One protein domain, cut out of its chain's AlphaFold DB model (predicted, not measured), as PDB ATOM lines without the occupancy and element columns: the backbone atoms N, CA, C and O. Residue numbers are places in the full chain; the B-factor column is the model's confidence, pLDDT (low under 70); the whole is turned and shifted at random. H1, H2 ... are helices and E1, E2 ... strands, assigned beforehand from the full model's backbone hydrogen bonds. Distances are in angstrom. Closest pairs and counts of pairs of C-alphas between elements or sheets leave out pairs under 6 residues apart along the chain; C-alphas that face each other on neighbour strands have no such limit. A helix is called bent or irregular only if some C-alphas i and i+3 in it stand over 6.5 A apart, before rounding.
ATOM      1  N   LEU A  44     260.479 211.853 135.972       69.81
ATOM      2  CA  LEU A  44     261.862 212.112 135.533       69.81
ATOM      3  C   LEU A  44     262.599 210.844 135.063       69.81
ATOM      4  O   LEU A  44     263.336 210.884 134.085       69.81
ATOM      5  N   PHE A  45     262.396 209.712 135.744       74.31
ATOM      6  CA  PHE A  45     263.092 208.455 135.453       74.31
ATOM      7  C   PHE A  45     262.451 207.597 134.352       74.31
ATOM      8  O   PHE A  45     263.034 206.574 133.996       74.31
ATOM      9  N   SER A  46     261.292 207.979 133.801       71.69
ATOM     10  CA  SER A  46     260.710 207.295 132.632       71.69
ATOM     11  C   SER A  46     261.204 207.854 131.297       71.69
ATOM     12  O   SER A  46     260.865 207.317 130.243       71.69
ATOM     13  N   ILE A  47     262.022 208.911 131.321       76.94
ATOM     14  CA  ILE A  47     262.634 209.496 130.128       76.94
ATOM     15  C   ILE A  47     263.686 208.522 129.592       76.94
ATOM     16  O   ILE A  47     264.689 208.263 130.254       76.94
ATOM     17  N   SER A  48     263.453 207.994 128.390       79.50
ATOM     18  CA  SER A  48     264.329 206.990 127.769       79.50
ATOM     19  C   SER A  48     264.851 207.417 126.399       79.50
ATOM     20  O   SER A  48     265.950 207.027 125.994       79.50
ATOM     21  N   THR A  49     264.103 208.267 125.691       83.00
ATOM     22  CA  THR A  49     264.482 208.789 124.378       83.00
ATOM     23  C   THR A  49     264.706 210.304 124.406       83.00
ATOM     24  O   THR A  49     264.149 211.005 125.253       83.00
ATOM     25  N   PRO A  50     265.472 210.864 123.448       81.81
ATOM     26  CA  PRO A  50     265.593 212.314 123.302       81.81
ATOM     27  C   PRO A  50     264.240 213.000 123.065       81.81
ATOM     28  O   PRO A  50     264.048 214.135 123.480       81.81
ATOM     29  N   ARG A  51     263.287 212.310 122.422       83.94
ATOM     30  CA  ARG A  51     261.939 212.840 122.188       83.94
ATOM     31  C   ARG A  51     261.157 212.981 123.493       83.94
ATOM     32  O   ARG A  51     260.529 214.015 123.685       83.94
ATOM     33  N   ASP A  52     261.265 211.987 124.375       82.38
ATOM     34  CA  ASP A  52     260.685 212.033 125.723       82.38
ATOM     35  C   ASP A  52     261.313 213.158 126.551       82.38
ATOM     36  O   ASP A  52     260.632 213.850 127.302       82.38
ATOM     37  N   LEU A  53     262.624 213.373 126.389       83.00
ATOM     38  CA  LEU A  53     263.323 214.473 127.044       83.00
ATOM     39  C   LEU A  53     262.787 215.826 126.564       83.00
ATOM     40  O   LEU A  53     262.519 216.693 127.386       83.00
ATOM     41  N   TYR A  54     262.580 216.010 125.259       84.31
ATOM     42  CA  TYR A  54     262.000 217.247 124.734       84.31
ATOM     43  C   TYR A  54     260.564 217.475 125.198       84.31
ATOM     44  O   TYR A  54     260.233 218.598 125.579       84.31
ATOM     45  N   SER A  55     259.720 216.437 125.195       83.88
ATOM     46  CA  SER A  55     258.354 216.569 125.711       83.88
ATOM     47  C   SER A  55     258.365 216.940 127.188       83.88
ATOM     48  O   SER A  55     257.607 217.815 127.587       83.88
ATOM     49  N   TRP A  56     259.270 216.356 127.974       83.75
ATOM     50  CA  TRP A  56     259.408 216.670 129.391       83.75
ATOM     51  C   TRP A  56     260.012 218.059 129.659       83.75
ATOM     52  O   TRP A  56     259.615 218.727 130.605       83.75
ATOM     53  N   LEU A  57     260.943 218.546 128.835       83.31
ATOM     54  CA  LEU A  57     261.497 219.898 128.989       83.31
ATOM     55  C   LEU A  57     260.473 220.990 128.643       83.31
ATOM     56  O   LEU A  57     260.471 222.040 129.275       83.31
ATOM     57  N   VAL A  58     259.623 220.756 127.637       83.38
ATOM     58  CA  VAL A  58     258.663 221.754 127.130       83.38
ATOM     59  C   VAL A  58     257.320 221.717 127.867       83.38
ATOM     60  O   VAL A  58     256.626 222.736 127.897       83.38
ATOM     61  N   ALA A  59     256.945 220.570 128.441       78.81
ATOM     62  CA  ALA A  59     255.678 220.408 129.148       78.81
ATOM     63  C   ALA A  59     255.549 221.372 130.336       78.81
ATOM     64  O   ALA A  59     256.489 221.560 131.109       78.81
ATOM     65  N   ASP A  60     254.341 221.911 130.518       68.00
ATOM     66  CA  ASP A  60     254.005 222.766 131.662       68.00
ATOM     67  C   ASP A  60     254.193 222.014 132.996       68.00
ATOM     68  O   ASP A  60     254.667 222.584 133.974       68.00
ATOM     69  N   GLU A  61     253.922 220.703 133.009       66.06
ATOM     70  CA  GLU A  61     254.131 219.788 134.147       66.06
ATOM     71  C   GLU A  61     255.524 219.121 134.174       66.06
ATOM     72  O   GLU A  61     255.755 218.157 134.905       66.06
ATOM     73  N   GLY A  62     256.447 219.599 133.340       72.06
ATOM     74  CA  GLY A  62     257.774 219.030 133.135       72.06
ATOM     75  C   GLY A  62     258.860 219.640 134.025       72.06
ATOM     76  O   GLY A  62     258.695 219.771 135.238       72.06
ATOM     77  N   LEU A  63     259.981 220.059 133.423       74.94
ATOM     78  CA  LEU A  63     261.077 220.732 134.143       74.94
ATOM     79  C   LEU A  63     260.600 221.990 134.889       74.94
ATOM     80  O   LEU A  63     261.067 222.256 135.993       74.94
ATOM     81  N   MET A  64     259.660 222.746 134.310       73.94
ATOM     82  CA  MET A  64     259.113 223.943 134.953       73.94
ATOM     83  C   MET A  64     258.366 223.597 136.235       73.94
ATOM     84  O   MET A  64     258.768 224.077 137.284       73.94
ATOM     85  N   ALA A  65     257.379 222.700 136.207       67.00
ATOM     86  CA  ALA A  65     256.705 222.250 137.430       67.00
ATOM     87  C   ALA A  65     257.632 221.513 138.413       67.00
ATOM     88  O   ALA A  65     257.343 221.451 139.606       67.00
ATOM     89  N   PHE A  66     258.754 220.958 137.949       67.75
ATOM     90  CA  PHE A  66     259.772 220.390 138.831       67.75
ATOM     91  C   PHE A  66     260.557 221.468 139.602       67.75
ATOM     92  O   PHE A  66     260.977 221.214 140.728       67.75
ATOM     93  N   LEU A  67     260.748 222.655 139.013       68.06
ATOM     94  CA  LEU A  67     261.515 223.764 139.597       68.06
ATOM     95  C   LEU A  67     260.637 224.857 140.237       68.06
ATOM     96  O   LEU A  67     261.063 225.504 141.188       68.06
ATOM     97  N   THR A  68     259.426 225.096 139.732       61.12
ATOM     98  CA  THR A  68     258.519 226.154 140.195       61.12
ATOM     99  C   THR A  68     257.379 225.584 141.029       61.12
ATOM    100  O   THR A  68     256.634 224.727 140.555       61.12
ATOM    101  N   SER A  69     257.178 226.134 142.230       51.09
ATOM    102  CA  SER A  69     255.989 225.865 143.048       51.09
ATOM    103  C   SER A  69     254.704 226.205 142.283       51.09
ATOM    104  O   SER A  69     254.550 227.330 141.800       51.09
ATOM    105  N   SER A  70     253.753 225.270 142.211       39.94
ATOM    106  CA  SER A  70     252.406 225.550 141.691       39.94
ATOM    107  C   SER A  70     251.500 226.249 142.714       39.94
ATOM    108  O   SER A  70     250.390 226.665 142.372       39.94
ATOM    109  N   THR A  71     251.938 226.436 143.964       39.12
ATOM    110  CA  THR A  71     251.103 227.031 145.010       39.12
ATOM    111  C   THR A  71     251.383 228.524 145.161       39.12
ATOM    112  O   THR A  71     252.337 228.961 145.796       39.12
ATOM    113  N   LYS A  72     250.466 229.347 144.640       34.28
ATOM    114  CA  LYS A  72     250.384 230.796 144.909       34.28
ATOM    115  C   LYS A  72     249.970 231.135 146.358       34.28
ATOM    116  O   LYS A  72     249.482 232.232 146.607       34.28
ATOM    117  N   GLN A  92     258.086 210.336 154.662       27.94
ATOM    118  CA  GLN A  92     259.100 211.077 153.904       27.94
ATOM    119  C   GLN A  92     259.011 210.625 152.447       27.94
ATOM    120  O   GLN A  92     259.672 209.679 152.028       27.94
ATOM    121  N   GLN A  93     258.151 211.283 151.673       29.06
ATOM    122  CA  GLN A  93     258.244 211.215 150.220       29.06
ATOM    123  C   GLN A  93     259.379 212.151 149.795       29.06
ATOM    124  O   GLN A  93     259.434 213.302 150.231       29.06
ATOM    125  N   LEU A  94     260.311 211.643 148.985       29.83
ATOM    126  CA  LEU A  94     261.447 212.402 148.470       29.83
ATOM    127  C   LEU A  94     260.952 213.364 147.388       29.83
ATOM    128  O   LEU A  94     261.033 213.098 146.193       29.83
ATOM    129  N   VAL A  95     260.377 214.466 147.840       36.06
ATOM    130  CA  VAL A  95     260.013 215.601 147.017       36.06
ATOM    131  C   VAL A  95     260.979 216.718 147.409       36.06
ATOM    132  O   VAL A  95     261.066 217.072 148.585       36.06
ATOM    133  N   LEU A  96     261.706 217.279 146.437       39.22
ATOM    134  CA  LEU A  96     262.545 218.483 146.602       39.22
ATOM    135  C   LEU A  96     261.802 219.641 147.311       39.22
ATOM    136  O   LEU A  96     262.430 220.513 147.896       39.22
ATOM    137  N   TYR A  97     260.467 219.602 147.311       47.50
ATOM    138  CA  TYR A  97     259.534 220.564 147.894       47.50
ATOM    139  C   TYR A  97     259.365 220.529 149.428       47.50
ATOM    140  O   TYR A  97     258.622 221.351 149.953       47.50
ATOM    141  N   ASN A  98     260.030 219.644 150.185       42.03
ATOM    142  CA  ASN A  98     259.996 219.703 151.669       42.03
ATOM    143  C   ASN A  98     261.025 220.687 152.277       42.03
ATOM    144  O   ASN A  98     261.410 220.590 153.440       42.03
ATOM    145  N   TRP A  99     261.559 221.583 151.458       47.47
ATOM    146  CA  TRP A  99     262.664 222.455 151.809       47.47
ATOM    147  C   TRP A  99     262.146 223.865 151.582       47.47
ATOM    148  O   TRP A  99     261.627 224.155 150.508       47.47
ATOM    149  N   ASN A 100     262.242 224.740 152.584       52.62
ATOM    150  CA  ASN A 100     261.903 226.166 152.476       52.62
ATOM    151  C   ASN A 100     262.916 226.906 151.573       52.62
ATOM    152  O   ASN A 100     263.494 227.920 151.951       52.62
ATOM    153  N   SER A 101     263.217 226.341 150.407       54.94
ATOM    154  CA  SER A 101     264.248 226.769 149.480       54.94
ATOM    155  C   SER A 101     263.596 227.252 148.194       54.94
ATOM    156  O   SER A 101     262.844 226.508 147.566       54.94
ATOM    157  N   ALA A 102     263.875 228.494 147.814       56.47
ATOM    158  CA  ALA A 102     263.312 229.118 146.623       56.47
ATOM    159  C   ALA A 102     264.343 229.151 145.486       56.47
ATOM    160  O   ALA A 102     265.520 229.437 145.708       56.47
ATOM    161  N   VAL A 103     263.885 228.886 144.258       59.41
ATOM    162  CA  VAL A 103     264.659 229.125 143.031       59.41
ATOM    163  C   VAL A 103     264.718 230.637 142.799       59.41
ATOM    164  O   VAL A 103     263.683 231.280 142.626       59.41
ATOM    165  N   THR A 104     265.914 231.223 142.811       62.97
ATOM    166  CA  THR A 104     266.123 232.646 142.491       62.97
ATOM    167  C   THR A 104     266.320 232.847 140.986       62.97
ATOM    168  O   THR A 104     266.638 231.902 140.260       62.97
ATOM    169  N   THR A 105     266.189 234.085 140.500       61.94
ATOM    170  CA  THR A 105     266.170 234.425 139.062       61.94
ATOM    171  C   THR A 105     267.449 234.065 138.285       61.94
ATOM    172  O   THR A 105     267.436 234.142 137.060       61.94
ATOM    173  N   ARG A 106     268.543 233.637 138.940       67.50
ATOM    174  CA  ARG A 106     269.785 233.144 138.290       67.50
ATOM    175  C   ARG A 106     270.396 231.902 138.958       67.50
ATOM    176  O   ARG A 106     271.588 231.638 138.811       67.50
ATOM    177  N   SER A 107     269.573 231.130 139.666       71.31
ATOM    178  CA  SER A 107     269.967 229.904 140.388       71.31
ATOM    179  C   SER A 107     270.036 228.637 139.528       71.31
ATOM    180  O   SER A 107     270.327 227.558 140.048       71.31
ATOM    181  N   VAL A 108     269.805 228.748 138.218       79.00
ATOM    182  CA  VAL A 108     269.859 227.626 137.276       79.00
ATOM    183  C   VAL A 108     270.972 227.863 136.260       79.00
ATOM    184  O   VAL A 108     271.041 228.918 135.632       79.00
ATOM    185  N   ARG A 109     271.823 226.857 136.067       84.94
ATOM    186  CA  ARG A 109     272.823 226.784 135.002       84.94
ATOM    187  C   ARG A 109     272.570 225.557 134.143       84.94
ATOM    188  O   ARG A 109     272.409 224.449 134.650       84.94
ATOM    189  N   LEU A 110     272.594 225.749 132.832       86.44
ATOM    190  CA  LEU A 110     272.540 224.670 131.858       86.44
ATOM    191  C   LEU A 110     273.936 224.424 131.309       86.44
ATOM    192  O   LEU A 110     274.592 225.339 130.823       86.44
ATOM    193  N   THR A 111     274.393 223.181 131.401       87.06
ATOM    194  CA  THR A 111     275.670 222.737 130.842       87.06
ATOM    195  C   THR A 111     275.399 221.677 129.786       87.06
ATOM    196  O   THR A 111     274.693 220.703 130.043       87.06
ATOM    197  N   LEU A 112     275.950 221.867 128.595       86.69
ATOM    198  CA  LEU A 112     275.915 220.916 127.496       86.69
ATOM    199  C   LEU A 112     277.324 220.379 127.276       86.69
ATOM    200  O   LEU A 112     278.244 221.148 127.014       86.69
ATOM    201  N   VAL A 113     277.483 219.063 127.329       86.69
ATOM    202  CA  VAL A 113     278.693 218.394 126.847       86.69
ATOM    203  C   VAL A 113     278.431 217.953 125.415       86.69
ATOM    204  O   VAL A 113     277.501 217.181 125.159       86.69
ATOM    205  N   LEU A 114     279.213 218.464 124.471       84.88
ATOM    206  CA  LEU A 114     279.081 218.197 123.042       84.88
ATOM    207  C   LEU A 114     279.850 216.938 122.626       84.88
ATOM    208  O   LEU A 114     280.809 216.527 123.277       84.88
ATOM    209  N   ARG A 115     279.424 216.317 121.519       79.81
ATOM    210  CA  ARG A 115     280.118 215.161 120.921       79.81
ATOM    211  C   ARG A 115     281.322 215.561 120.071       79.81
ATOM    212  O   ARG A 115     282.307 214.831 120.050       79.81
ATOM    213  N   GLU A 116     281.218 216.684 119.364       76.62
ATOM    214  CA  GLU A 116     282.207 217.163 118.397       76.62
ATOM    215  C   GLU A 116     282.298 218.695 118.433       76.62
ATOM    216  O   GLU A 116     281.289 219.383 118.597       76.62
ATOM    217  N   GLU A 117     283.502 219.235 118.227       64.25
ATOM    218  CA  GLU A 117     283.785 220.681 118.291       64.25
ATOM    219  C   GLU A 117     283.135 221.485 117.147       64.25
ATOM    220  O   GLU A 117     282.975 222.695 117.244       64.25
ATOM    221  N   ALA A 118     282.708 220.846 116.055       59.19
ATOM    222  CA  ALA A 118     282.204 221.545 114.868       59.19
ATOM    223  C   ALA A 118     280.772 222.114 115.003       59.19
ATOM    224  O   ALA A 118     280.243 222.669 114.043       59.19
ATOM    225  N   SER A 119     280.122 221.964 116.162       64.56
ATOM    226  CA  SER A 119     278.668 222.152 116.309       64.56
ATOM    227  C   SER A 119     278.261 222.977 117.540       64.56
ATOM    228  O   SER A 119     277.277 222.687 118.214       64.56
ATOM    229  N   PHE A 120     279.013 224.035 117.848       72.44
ATOM    230  CA  PHE A 120     278.715 224.910 118.987       72.44
ATOM    231  C   PHE A 120     277.380 225.669 118.827       72.44
ATOM    232  O   PHE A 120     277.227 226.422 117.862       72.44
ATOM    233  N   PRO A 121     276.430 225.557 119.781       73.00
ATOM    234  CA  PRO A 121     275.143 226.254 119.739       73.00
ATOM    235  C   PRO A 121     275.271 227.717 120.207       73.00
ATOM    236  O   PRO A 121     274.593 228.160 121.134       73.00
ATOM    237  N   THR A 122     276.145 228.494 119.561       70.75
ATOM    238  CA  THR A 122     276.384 229.910 119.903       70.75
ATOM    239  C   THR A 122     275.158 230.794 119.650       70.75
ATOM    240  O   THR A 122     274.988 231.814 120.313       70.75
ATOM    241  N   GLN A 123     274.256 230.377 118.754       70.25
ATOM    242  CA  GLN A 123     273.013 231.087 118.421       70.25
ATOM    243  C   GLN A 123     272.009 231.145 119.588       70.25
ATOM    244  O   GLN A 123     271.177 232.049 119.633       70.25
ATOM    245  N   LEU A 124     272.122 230.232 120.561       70.25
ATOM    246  CA  LEU A 124     271.275 230.178 121.760       70.25
ATOM    247  C   LEU A 124     271.908 230.839 122.994       70.25
ATOM    248  O   LEU A 124     271.388 230.695 124.097       70.25
ATOM    249  N   GLY A 125     273.028 231.551 122.825       72.44
ATOM    250  CA  GLY A 125     273.697 232.266 123.914       72.44
ATOM    251  C   GLY A 125     274.588 231.395 124.805       72.44
ATOM    252  O   GLY A 125     275.008 231.853 125.865       72.44
ATOM    253  N   PHE A 126     274.902 230.159 124.399       79.56
ATOM    254  CA  PHE A 126     275.867 229.321 125.113       79.56
ATOM    255  C   PHE A 126     277.294 229.863 124.967       79.56
ATOM    256  O   PHE A 126     277.768 230.124 123.860       79.56
ATOM    257  N   SER A 127     277.998 229.957 126.092       79.31
ATOM    258  CA  SER A 127     279.444 230.175 126.149       79.31
ATOM    259  C   SER A 127     280.156 228.821 126.145       79.31
ATOM    260  O   SER A 127     279.902 227.995 127.016       79.31
ATOM    261  N   CYS A 128     280.997 228.549 125.146       79.94
ATOM    262  CA  CYS A 128     281.640 227.243 124.987       79.94
ATOM    263  C   CYS A 128     283.147 227.329 125.243       79.94
ATOM    264  O   CYS A 128     283.861 228.051 124.550       79.94
ATOM    265  N   GLU A 129     283.624 226.558 126.221       78.81
ATOM    266  CA  GLU A 129     285.041 226.304 126.482       78.81
ATOM    267  C   GLU A 129     285.322 224.844 126.088       78.81
ATOM    268  O   GLU A 129     284.968 223.912 126.810       78.81
ATOM    269  N   SER A 130     285.944 224.618 124.923       81.44
ATOM    270  CA  SER A 130     286.122 223.278 124.324       81.44
ATOM    271  C   SER A 130     284.783 222.555 124.097       81.44
ATOM    272  O   SER A 130     283.845 223.182 123.632       81.44
ATOM    273  N   LEU A 131     284.654 221.265 124.418       80.12
ATOM    274  CA  LEU A 131     283.427 220.473 124.263       80.12
ATOM    275  C   LEU A 131     282.350 220.760 125.328       80.12
ATOM    276  O   LEU A 131     281.303 220.114 125.309       80.12
ATOM    277  N   GLN A 132     282.577 221.692 126.255       82.06
ATOM    278  CA  GLN A 132     281.618 222.054 127.297       82.06
ATOM    279  C   GLN A 132     281.052 223.453 127.034       82.06
ATOM    280  O   GLN A 132     281.783 224.438 126.966       82.06
ATOM    281  N   CYS A 133     279.732 223.534 126.901       82.38
ATOM    282  CA  CYS A 133     278.999 224.773 126.687       82.38
ATOM    283  C   CYS A 133     278.118 225.088 127.894       82.38
ATOM    284  O   CYS A 133     277.284 224.277 128.288       82.38
ATOM    285  N   GLU A 134     278.264 226.280 128.455       84.12
ATOM    286  CA  GLU A 134     277.510 226.761 129.608       84.12
ATOM    287  C   GLU A 134     276.582 227.903 129.201       84.12
ATOM    288  O   GLU A 134     276.975 228.830 128.488       84.12
ATOM    289  N   TYR A 135     275.340 227.843 129.674       82.50
ATOM    290  CA  TYR A 135     274.361 228.914 129.556       82.50
ATOM    291  C   TYR A 135     273.726 229.188 130.915       82.50
ATOM    292  O   TYR A 135     273.321 228.268 131.633       82.50
ATOM    293  N   GLN A 136     273.636 230.469 131.258       79.19
ATOM    294  CA  GLN A 136     273.038 230.935 132.501       79.19
ATOM    295  C   GLN A 136     271.762 231.726 132.188       79.19
ATOM    296  O   GLN A 136     271.832 232.940 131.988       79.19
ATOM    297  N   PRO A 137     270.603 231.048 132.093       71.50
ATOM    298  CA  PRO A 137     269.341 231.705 131.789       71.50
ATOM    299  C   PRO A 137     268.891 232.632 132.921       71.50
ATOM    300  O   PRO A 137     269.081 232.345 134.104       71.50
ATOM    301  N   LEU A 138     268.189 233.699 132.542       70.38
ATOM    302  CA  LEU A 138     267.274 234.395 133.441       70.38
ATOM    303  C   LEU A 138     266.083 233.472 133.727       70.38
ATOM    304  O   LEU A 138     265.333 233.105 132.822       70.38
ATOM    305  N   PHE A 139     265.924 233.071 134.986       69.50
ATOM    306  CA  PHE A 139     264.836 232.215 135.449       69.50
ATOM    307  C   PHE A 139     263.575 233.050 135.712       69.50
ATOM    308  O   PHE A 139     263.158 233.262 136.849       69.50
ATOM    309  N   GLU A 140     262.992 233.559 134.629       73.94
ATOM    310  CA  GLU A 140     261.634 234.102 134.591       73.94
ATOM    311  C   GLU A 140     260.731 233.072 133.903       73.94
ATOM    312  O   GLU A 140     261.098 232.532 132.860       73.94
ATOM    313  N   THR A 141     259.567 232.763 134.486       67.81
ATOM    314  CA  THR A 141     258.739 231.607 134.087       67.81
ATOM    315  C   THR A 141     258.453 231.563 132.585       67.81
ATOM    316  O   THR A 141     258.559 230.506 131.971       67.81
ATOM    317  N   THR A 142     258.130 232.705 131.978       73.69
ATOM    318  CA  THR A 142     257.819 232.825 130.548       73.69
ATOM    319  C   THR A 142     259.079 232.784 129.681       73.69
ATOM    320  O   THR A 142     259.147 231.998 128.737       73.69
ATOM    321  N   ALA A 143     260.107 233.563 130.027       77.75
ATOM    322  CA  ALA A 143     261.346 233.646 129.256       77.75
ATOM    323  C   ALA A 143     262.120 232.317 129.241       77.75
ATOM    324  O   ALA A 143     262.620 231.888 128.198       77.75
ATOM    325  N   PHE A 144     262.187 231.630 130.385       79.75
ATOM    326  CA  PHE A 144     262.865 230.344 130.492       79.75
ATOM    327  C   PHE A 144     262.088 229.234 129.772       79.75
ATOM    328  O   PHE A 144     262.695 228.419 129.074       79.75
ATOM    329  N   GLN A 145     260.752 229.235 129.842       81.75
ATOM    330  CA  GLN A 145     259.934 228.290 129.079       81.75
ATOM    331  C   GLN A 145     260.082 228.496 127.562       81.75
ATOM    332  O   GLN A 145     260.206 227.524 126.814       81.75
ATOM    333  N   ASP A 146     260.128 229.744 127.096       84.00
ATOM    334  CA  ASP A 146     260.358 230.047 125.681       84.00
ATOM    335  C   ASP A 146     261.766 229.645 125.224       84.00
ATOM    336  O   ASP A 146     261.931 229.133 124.115       84.00
ATOM    337  N   PHE A 147     262.776 229.782 126.088       85.25
ATOM    338  CA  PHE A 147     264.107 229.234 125.834       85.25
ATOM    339  C   PHE A 147     264.080 227.701 125.692       85.25
ATOM    340  O   PHE A 147     264.620 227.171 124.719       85.25
ATOM    341  N   LEU A 148     263.415 226.978 126.603       84.88
ATOM    342  CA  LEU A 148     263.291 225.515 126.526       84.88
ATOM    343  C   LEU A 148     262.570 225.073 125.241       84.88
ATOM    344  O   LEU A 148     262.969 224.089 124.615       84.88
ATOM    345  N   ARG A 149     261.559 225.833 124.795       85.56
ATOM    346  CA  ARG A 149     260.889 225.614 123.503       85.56
ATOM    347  C   ARG A 149     261.837 225.804 122.321       85.56
ATOM    348  O   ARG A 149     261.824 224.965 121.423       85.56
ATOM    349  N   ARG A 150     262.679 226.844 122.316       85.12
ATOM    350  CA  ARG A 150     263.687 227.058 121.257       85.12
ATOM    351  C   ARG A 150     264.725 225.937 121.226       85.12
ATOM    352  O   ARG A 150     264.979 225.375 120.165       85.12
ATOM    353  N   LEU A 151     265.230 225.534 122.394       83.31
ATOM    354  CA  LEU A 151     266.154 224.402 122.535       83.31
ATOM    355  C   LEU A 151     265.558 223.102 121.962       83.31
ATOM    356  O   LEU A 151     266.268 222.296 121.352       83.31
ATOM    357  N   ALA A 152     264.249 222.899 122.148       84.25
ATOM    358  CA  ALA A 152     263.528 221.761 121.591       84.25
ATOM    359  C   ALA A 152     263.313 221.860 120.074       84.25
ATOM    360  O   ALA A 152     263.488 220.869 119.366       84.25
ATOM    361  N   GLN A 153     262.974 223.045 119.563       85.69
ATOM    362  CA  GLN A 153     262.739 223.284 118.135       85.69
ATOM    363  C   GLN A 153     264.008 223.108 117.291       85.69
ATOM    364  O   GLN A 153     263.939 222.545 116.199       85.69
ATOM    365  N   GLU A 154     265.167 223.523 117.808       81.50
ATOM    366  CA  GLU A 154     266.453 223.425 117.102       81.50
ATOM    367  C   GLU A 154     267.073 222.014 117.129       81.50
ATOM    368  O   GLU A 154     268.119 221.790 116.529       81.50
ATOM    369  N   ASN A 155     266.440 221.031 117.787       79.94
ATOM    370  CA  ASN A 155     266.891 219.629 117.856       79.94
ATOM    371  C   ASN A 155     268.346 219.418 118.351       79.94
ATOM    372  O   ASN A 155     268.938 218.354 118.158       79.94
ATOM    373  N   ILE A 156     268.906 220.376 119.092       77.31
ATOM    374  CA  ILE A 156     270.320 220.362 119.515       77.31
ATOM    375  C   ILE A 156     270.659 219.162 120.413       77.31
ATOM    376  O   ILE A 156     271.687 218.509 120.223       77.31
ATOM    377  N   LEU A 157     269.775 218.808 121.354       74.62
ATOM    378  CA  LEU A 157     269.938 217.624 122.214       74.62
ATOM    379  C   LEU A 157     269.976 216.300 121.423       74.62
ATOM    380  O   LEU A 157     270.583 215.323 121.874       74.62
ATOM    381  N   ARG A 158     269.344 216.245 120.243       77.25
ATOM    382  CA  ARG A 158     269.325 215.057 119.379       77.25
ATOM    383  C   ARG A 158     270.574 214.932 118.516       77.25
ATOM    384  O   ARG A 158     271.021 213.803 118.297       77.25
ATOM    385  N   ASP A 159     271.134 216.035 118.048       74.00
ATOM    386  CA  ASP A 159     272.142 215.974 116.985       74.00
ATOM    387  C   ASP A 159     273.560 216.242 117.504       74.00
ATOM    388  O   ASP A 159     274.512 215.618 117.045       74.00
ATOM    389  N   VAL A 160     273.695 217.073 118.540       77.38
ATOM    390  CA  VAL A 160     274.985 217.647 118.958       77.38
ATOM    391  C   VAL A 160     275.419 217.167 120.351       77.38
ATOM    392  O   VAL A 160     276.598 216.909 120.608       77.38
ATOM    393  N   VAL A 161     274.465 217.010 121.270       81.69
ATOM    394  CA  VAL A 161     274.752 216.869 122.706       81.69
ATOM    395  C   VAL A 161     274.985 215.408 123.117       81.69
ATOM    396  O   VAL A 161     274.232 214.490 122.766       81.69
ATOM    397  N   ALA A 162     276.052 215.193 123.886       84.62
ATOM    398  CA  ALA A 162     276.361 213.948 124.579       84.62
ATOM    399  C   ALA A 162     275.692 213.885 125.960       84.62
ATOM    400  O   ALA A 162     275.170 212.837 126.335       84.62
ATOM    401  N   GLU A 163     275.679 214.995 126.694       88.00
ATOM    402  CA  GLU A 163     275.072 215.095 128.023       88.00
ATOM    403  C   GLU A 163     274.507 216.500 128.251       88.00
ATOM    404  O   GLU A 163     275.193 217.496 128.023       88.00
ATOM    405  N   LEU A 164     273.248 216.575 128.691       89.12
ATOM    406  CA  LEU A 164     272.630 217.805 129.188       89.12
ATOM    407  C   LEU A 164     272.593 217.747 130.712       89.12
ATOM    408  O   LEU A 164     271.983 216.839 131.270       89.12
ATOM    409  N   THR A 165     273.169 218.744 131.369       89.38
ATOM    410  CA  THR A 165     273.159 218.872 132.825       89.38
ATOM    411  C   THR A 165     272.462 220.160 133.226       89.38
ATOM    412  O   THR A 165     272.880 221.254 132.847       89.38
ATOM    413  N   VAL A 166     271.406 220.030 134.022       88.38
ATOM    414  CA  VAL A 166     270.747 221.139 134.711       88.38
ATOM    415  C   VAL A 166     271.324 221.203 136.118       88.38
ATOM    416  O   VAL A 166     271.109 220.297 136.923       88.38
ATOM    417  N   HIS A 167     272.090 222.249 136.395       87.69
ATOM    418  CA  HIS A 167     272.658 222.522 137.706       87.69
ATOM    419  C   HIS A 167     271.830 223.615 138.384       87.69
ATOM    420  O   HIS A 167     271.704 224.720 137.860       87.69
ATOM    421  N   VAL A 168     271.251 223.296 139.535       83.38
ATOM    422  CA  VAL A 168     270.403 224.194 140.316       83.38
ATOM    423  C   VAL A 168     271.011 224.378 141.699       83.38
ATOM    424  O   VAL A 168     271.335 223.396 142.362       83.38
ATOM    425  N   VAL A 169     271.139 225.629 142.139       77.44
ATOM    426  CA  VAL A 169     271.596 225.973 143.491       77.44
ATOM    427  C   VAL A 169     270.453 226.650 144.233       77.44
ATOM    428  O   VAL A 169     270.060 227.767 143.913       77.44
ATOM    429  N   LEU A 170     269.898 225.964 145.222       74.56
ATOM    430  CA  LEU A 170     268.754 226.417 146.001       74.56
ATOM    431  C   LEU A 170     269.230 226.927 147.358       74.56
ATOM    432  O   LEU A 170     269.944 226.227 148.074       74.56
ATOM    433  N   ILE A 171     268.804 228.129 147.736       68.12
ATOM    434  CA  ILE A 171     269.118 228.712 149.043       68.12
ATOM    435  C   ILE A 171     267.879 228.591 149.923       68.12
ATOM    436  O   ILE A 171     266.769 228.933 149.506       68.12
ATOM    437  N   ASN A 172     268.058 228.082 151.138       69.12
ATOM    438  CA  ASN A 172     266.988 228.008 152.122       69.12
ATOM    439  C   ASN A 172     266.744 229.397 152.732       69.12
ATOM    440  O   ASN A 172     267.640 229.984 153.336       69.12
ATOM    441  N   SER A 173     265.525 229.922 152.607       57.66
ATOM    442  CA  SER A 173     265.187 231.255 153.119       57.66
ATOM    443  C   SER A 173     265.113 231.304 154.647       57.66
ATOM    444  O   SER A 173     265.338 232.357 155.240       57.66
ATOM    445  N   ASN A 174     264.805 230.170 155.289       58.69
ATOM    446  CA  ASN A 174     264.616 230.081 156.740       58.69
ATOM    447  C   ASN A 174     265.924 229.784 157.487       58.69
ATOM    448  O   ASN A 174     266.062 230.145 158.652       58.69
ATOM    449  N   GLN A 175     266.888 229.146 156.819       61.34
ATOM    450  CA  GLN A 175     268.241 228.902 157.324       61.34
ATOM    451  C   GLN A 175     269.237 229.380 156.270       61.34
ATOM    452  O   GLN A 175     269.622 228.604 155.395       61.34
ATOM    453  N   ARG A 176     269.638 230.656 156.371       56.97
ATOM    454  CA  ARG A 176     270.519 231.345 155.403       56.97
ATOM    455  C   ARG A 176     271.833 230.606 155.137       56.97
ATOM    456  O   ARG A 176     272.409 230.753 154.067       56.97
ATOM    457  N   ASP A 177     272.244 229.758 156.074       66.38
ATOM    458  CA  ASP A 177     273.519 229.051 156.030       66.38
ATOM    459  C   ASP A 177     273.425 227.697 155.315       66.38
ATOM    460  O   ASP A 177     274.445 227.039 155.128       66.38
ATOM    461  N   THR A 178     272.224 227.260 154.916       71.12
ATOM    462  CA  THR A 178     272.020 225.989 154.206       71.12
ATOM    463  C   THR A 178     271.729 226.215 152.728       71.12
ATOM    464  O   THR A 178     270.779 226.906 152.351       71.12
ATOM    465  N   VAL A 179     272.542 225.585 151.885       73.19
ATOM    466  CA  VAL A 179     272.410 225.605 150.430       73.19
ATOM    467  C   VAL A 179     272.303 224.178 149.919       73.19
ATOM    468  O   VAL A 179     272.975 223.264 150.396       73.19
ATOM    469  N   LEU A 180     271.418 223.989 148.954       76.44
ATOM    470  CA  LEU A 180     271.130 222.719 148.318       76.44
ATOM    471  C   LEU A 180     271.602 222.791 146.865       76.44
ATOM    472  O   LEU A 180     271.133 223.613 146.083       76.44
ATOM    473  N   GLU A 181     272.534 221.919 146.511       81.69
ATOM    474  CA  GLU A 181     273.004 221.721 145.142       81.69
ATOM    475  C   GLU A 181     272.222 220.562 144.527       81.69
ATOM    476  O   GLU A 181     272.177 219.468 145.093       81.69
ATOM    477  N   ALA A 182     271.611 220.772 143.367       82.62
ATOM    478  CA  ALA A 182     270.946 219.722 142.614       82.62
ATOM    479  C   ALA A 182     271.498 219.652 141.189       82.62
ATOM    480  O   ALA A 182     271.538 220.645 140.463       82.62
ATOM    481  N   HIS A 183     271.875 218.449 140.765       84.75
ATOM    482  CA  HIS A 183     272.243 218.150 139.388       84.75
ATOM    483  C   HIS A 183     271.243 217.163 138.796       84.75
ATOM    484  O   HIS A 183     271.043 216.059 139.317       84.75
ATOM    485  N   ILE A 184     270.643 217.555 137.677       87.00
ATOM    486  CA  ILE A 184     269.827 216.692 136.829       87.00
ATOM    487  C   ILE A 184     270.623 216.466 135.548       87.00
ATOM    488  O   ILE A 184     270.790 217.384 134.749       87.00
ATOM    489  N   GLN A 185     271.153 215.262 135.370       89.00
ATOM    490  CA  GLN A 185     271.964 214.900 134.213       89.00
ATOM    491  C   GLN A 185     271.158 214.007 133.277       89.00
ATOM    492  O   GLN A 185     270.546 213.026 133.700       89.00
ATOM    493  N   PHE A 186     271.231 214.298 131.988       89.12
ATOM    494  CA  PHE A 186     270.651 213.518 130.904       89.12
ATOM    495  C   PHE A 186     271.771 213.037 129.973       89.12
ATOM    496  O   PHE A 186     271.899 213.524 128.846       89.12
ATOM    497  N   PRO A 187     272.625 212.104 130.434       86.75
ATOM    498  CA  PRO A 187     273.641 211.500 129.593       86.75
ATOM    499  C   PRO A 187     272.980 210.644 128.520       86.75
ATOM    500  O   PRO A 187     272.038 209.882 128.778       86.75
ATOM    501  N   ARG A 188     273.507 210.752 127.304       83.31
ATOM    502  CA  ARG A 188     273.043 210.001 126.150       83.31
ATOM    503  C   ARG A 188     274.064 208.951 125.752       83.31
ATOM    504  O   ARG A 188     275.204 209.249 125.397       83.31
ATOM    505  N   ASN A 189     273.618 207.705 125.726       78.06
ATOM    506  CA  ASN A 189     274.446 206.578 125.331       78.06
ATOM    507  C   ASN A 189     274.715 206.587 123.816       78.06
ATOM    508  O   ASN A 189     273.980 207.190 123.028       78.06
ATOM    509  N   ARG A 190     275.752 205.860 123.375       69.31
ATOM    510  CA  ARG A 190     276.087 205.714 121.941       69.31
ATOM    511  C   ARG A 190     274.929 205.136 121.114       69.31
ATOM    512  O   ARG A 190     274.799 205.480 119.947       69.31
ATOM    513  N   GLY A 191     274.062 204.332 121.736       69.19
ATOM    514  CA  GLY A 191     272.832 203.801 121.134       69.19
ATOM    515  C   GLY A 191     271.677 204.804 121.015       69.19
ATOM    516  O   GLY A 191     270.616 204.444 120.527       69.19
ATOM    517  N   GLY A 192     271.852 206.052 121.462       71.75
ATOM    518  CA  GLY A 192     270.859 207.117 121.322       71.75
ATOM    519  C   GLY A 192     269.876 207.264 122.487       71.75
ATOM    520  O   GLY A 192     269.224 208.306 122.550       71.75
ATOM    521  N   ASN A 193     269.823 206.298 123.408       80.69
ATOM    522  CA  ASN A 193     268.991 206.346 124.617       80.69
ATOM    523  C   ASN A 193     269.539 207.335 125.652       80.69
ATOM    524  O   ASN A 193     270.756 207.510 125.772       80.69
ATOM    525  N   VAL A 194     268.635 207.936 126.420       81.94
ATOM    526  CA  VAL A 194     268.918 208.880 127.507       81.94
ATOM    527  C   VAL A 194     268.668 208.177 128.838       81.94
ATOM    528  O   VAL A 194     267.638 207.535 129.004       81.94
ATOM    529  N   THR A 195     269.603 208.287 129.783       81.44
ATOM    530  CA  THR A 195     269.454 207.706 131.130       81.44
ATOM    531  C   THR A 195     269.527 208.808 132.187       81.44
ATOM    532  O   THR A 195     270.637 209.197 132.558       81.44
ATOM    533  N   PRO A 196     268.389 209.333 132.670       82.81
ATOM    534  CA  PRO A 196     268.361 210.451 133.607       82.81
ATOM    535  C   PRO A 196     269.015 210.074 134.941       82.81
ATOM    536  O   PRO A 196     268.753 209.013 135.514       82.81
ATOM    537  N   LYS A 197     269.861 210.965 135.460       82.62
ATOM    538  CA  LYS A 197     270.470 210.870 136.788       82.62
ATOM    539  C   LYS A 197     270.123 212.116 137.581       82.62
ATOM    540  O   LYS A 197     270.188 213.228 137.071       82.62
ATOM    541  N   PHE A 198     269.798 211.911 138.846       83.00
ATOM    542  CA  PHE A 198     269.507 212.982 139.781       83.00
ATOM    543  C   PHE A 198     270.405 212.838 141.006       83.00
ATOM    544  O   PHE A 198     270.492 211.756 141.596       83.00
ATOM    545  N   SER A 199     271.075 213.921 141.377       80.44
ATOM    546  CA  SER A 199     271.827 214.030 142.623       80.44
ATOM    547  C   SER A 199     271.484 215.348 143.289       80.44
ATOM    548  O   SER A 199     271.594 216.392 142.655       80.44
ATOM    549  N   ALA A 200     271.094 215.284 144.555       79.44
ATOM    550  CA  ALA A 200     270.853 216.445 145.390       79.44
ATOM    551  C   ALA A 200     271.697 216.318 146.653       79.44
ATOM    552  O   ALA A 200     271.735 215.250 147.269       79.44
ATOM    553  N   GLU A 201     272.384 217.393 147.006       78.38
ATOM    554  CA  GLU A 201     273.312 217.436 148.123       78.38
ATOM    555  C   GLU A 201     273.184 218.738 148.890       78.38
ATOM    556  O   GLU A 201     272.957 219.805 148.327       78.38
ATOM    557  N   THR A 202     273.353 218.639 150.199       80.25
ATOM    558  CA  THR A 202     273.219 219.772 151.099       80.25
ATOM    559  C   THR A 202     274.508 220.179 151.725       80.25
ATOM    560  O   THR A 202     275.243 219.342 152.252       80.25
ATOM    561  N   PHE A 203     274.671 221.486 151.806       75.44
ATOM    562  CA  PHE A 203     275.844 222.112 152.350       75.44
ATOM    563  C   PHE A 203     275.432 223.164 153.368       75.44
ATOM    564  O   PHE A 203     274.607 224.033 153.092       75.44
ATOM    565  N   THR A 204     276.016 223.081 154.557       75.12
ATOM    566  CA  THR A 204     276.059 224.199 155.498       75.12
ATOM    567  C   THR A 204     277.261 225.049 155.124       75.12
ATOM    568  O   THR A 204     278.395 224.620 155.338       75.12
ATOM    569  N   LEU A 205     277.023 226.213 154.524       67.56
ATOM    570  CA  LEU A 205     278.083 227.118 154.098       67.56
ATOM    571  C   LEU A 205     278.816 227.700 155.304       67.56
ATOM    572  O   LEU A 205     280.036 227.683 155.312       67.56
TER     573      LEU A 205
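This is residues 44 to 72 and 92 to 205 of the 713 residues of the protein "PKD_channel domain-containing protein" of Eimeria tenella (UniProt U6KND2). A long, twisted sheet of six antiparallel strands has three helices, H1, H2 and H3, grouped over one face but standing off it. H1 and H3 lie side by side, H2 makes a corner with H1, and short H4 grazes the sheet. The printed part has 143 residues, mixed in class, with four named helices and six named strands in the order H1 H2 E1 E2 E3 H3 H4 E4 E5 E6; across the sheet the order is E2 E3 E1 E4 E5 E6. The whole is compact, with a radius of gyration of the C-alphas of 15.4 A, and spans 46 by 30 by 27 A, only just elongated.

H1, residues 50 to 58, and H2, residues 60 to 67, touch only at the corner, about perpendicular at 81 degrees; their closest C-alphas, Trp 56 and Gly 62, are 4.7 A apart. H2 is irregular: C-alphas 60 and 63 are 7.8 A apart. E1, residues 108 to 114, is an inner strand. E2, residues 127 to 129, is an edge strand and forms a hairpin with E3, residues 132 to 135; N 127 and O 134 are 2.8 A apart. E3 is antiparallel to E1, with N 112 and O 133 at 2.8 A. H3, residues 141 to 153, touches H1 at a shallow tilt of 22 degrees, opposite ways; the closest C-alphas are those of Tyr 54 and Ala 152, 5.7 A. H4, residues 156 to 159, only grazes the sheet. E4, residues 161 to 172, is antiparallel to E1, with N 165 and O 111 at 2.8 A. E3, H3, H4 and E4 form a split strand-helix-strand unit, two strands running the same way with E1 between them, its crossover right-handed. E4, E5, residues 178 to 187, and E6, residues 197 to 204, form a meander, each strand the antiparallel neighbour of the one before; N 166 and O 184 are 2.8 A apart, N 181 and O 201 2.8 A. Every O i to N i+4 pair is within hydrogen-bond range in H1 and H3, 2 of 4 in H2; H4 is too short for such a pair.

H1 begins at C-alpha 50 (265.593, 212.314, 123.302) and is 12.3 A long; H3 is 18.4 A. E1 measures 19.4 A, E4 32.4 A, E5 28.6 A and E6 23.6 A, ending at C-alpha 204 (276.059, 224.199, 155.498).

The C-alphas farthest apart, Gln 92 and Ala 118, are 46.6 A apart. Residues 73 to 91 are not printed; C-alphas 72 and 92 are 23.4 A apart. The link from E1 to E2 is long, with 12 residues. The mean pLDDT of the printed part is 73.4; 41 residues are under 70, among them 65 to 72, 92 to 106 and 171 to 177.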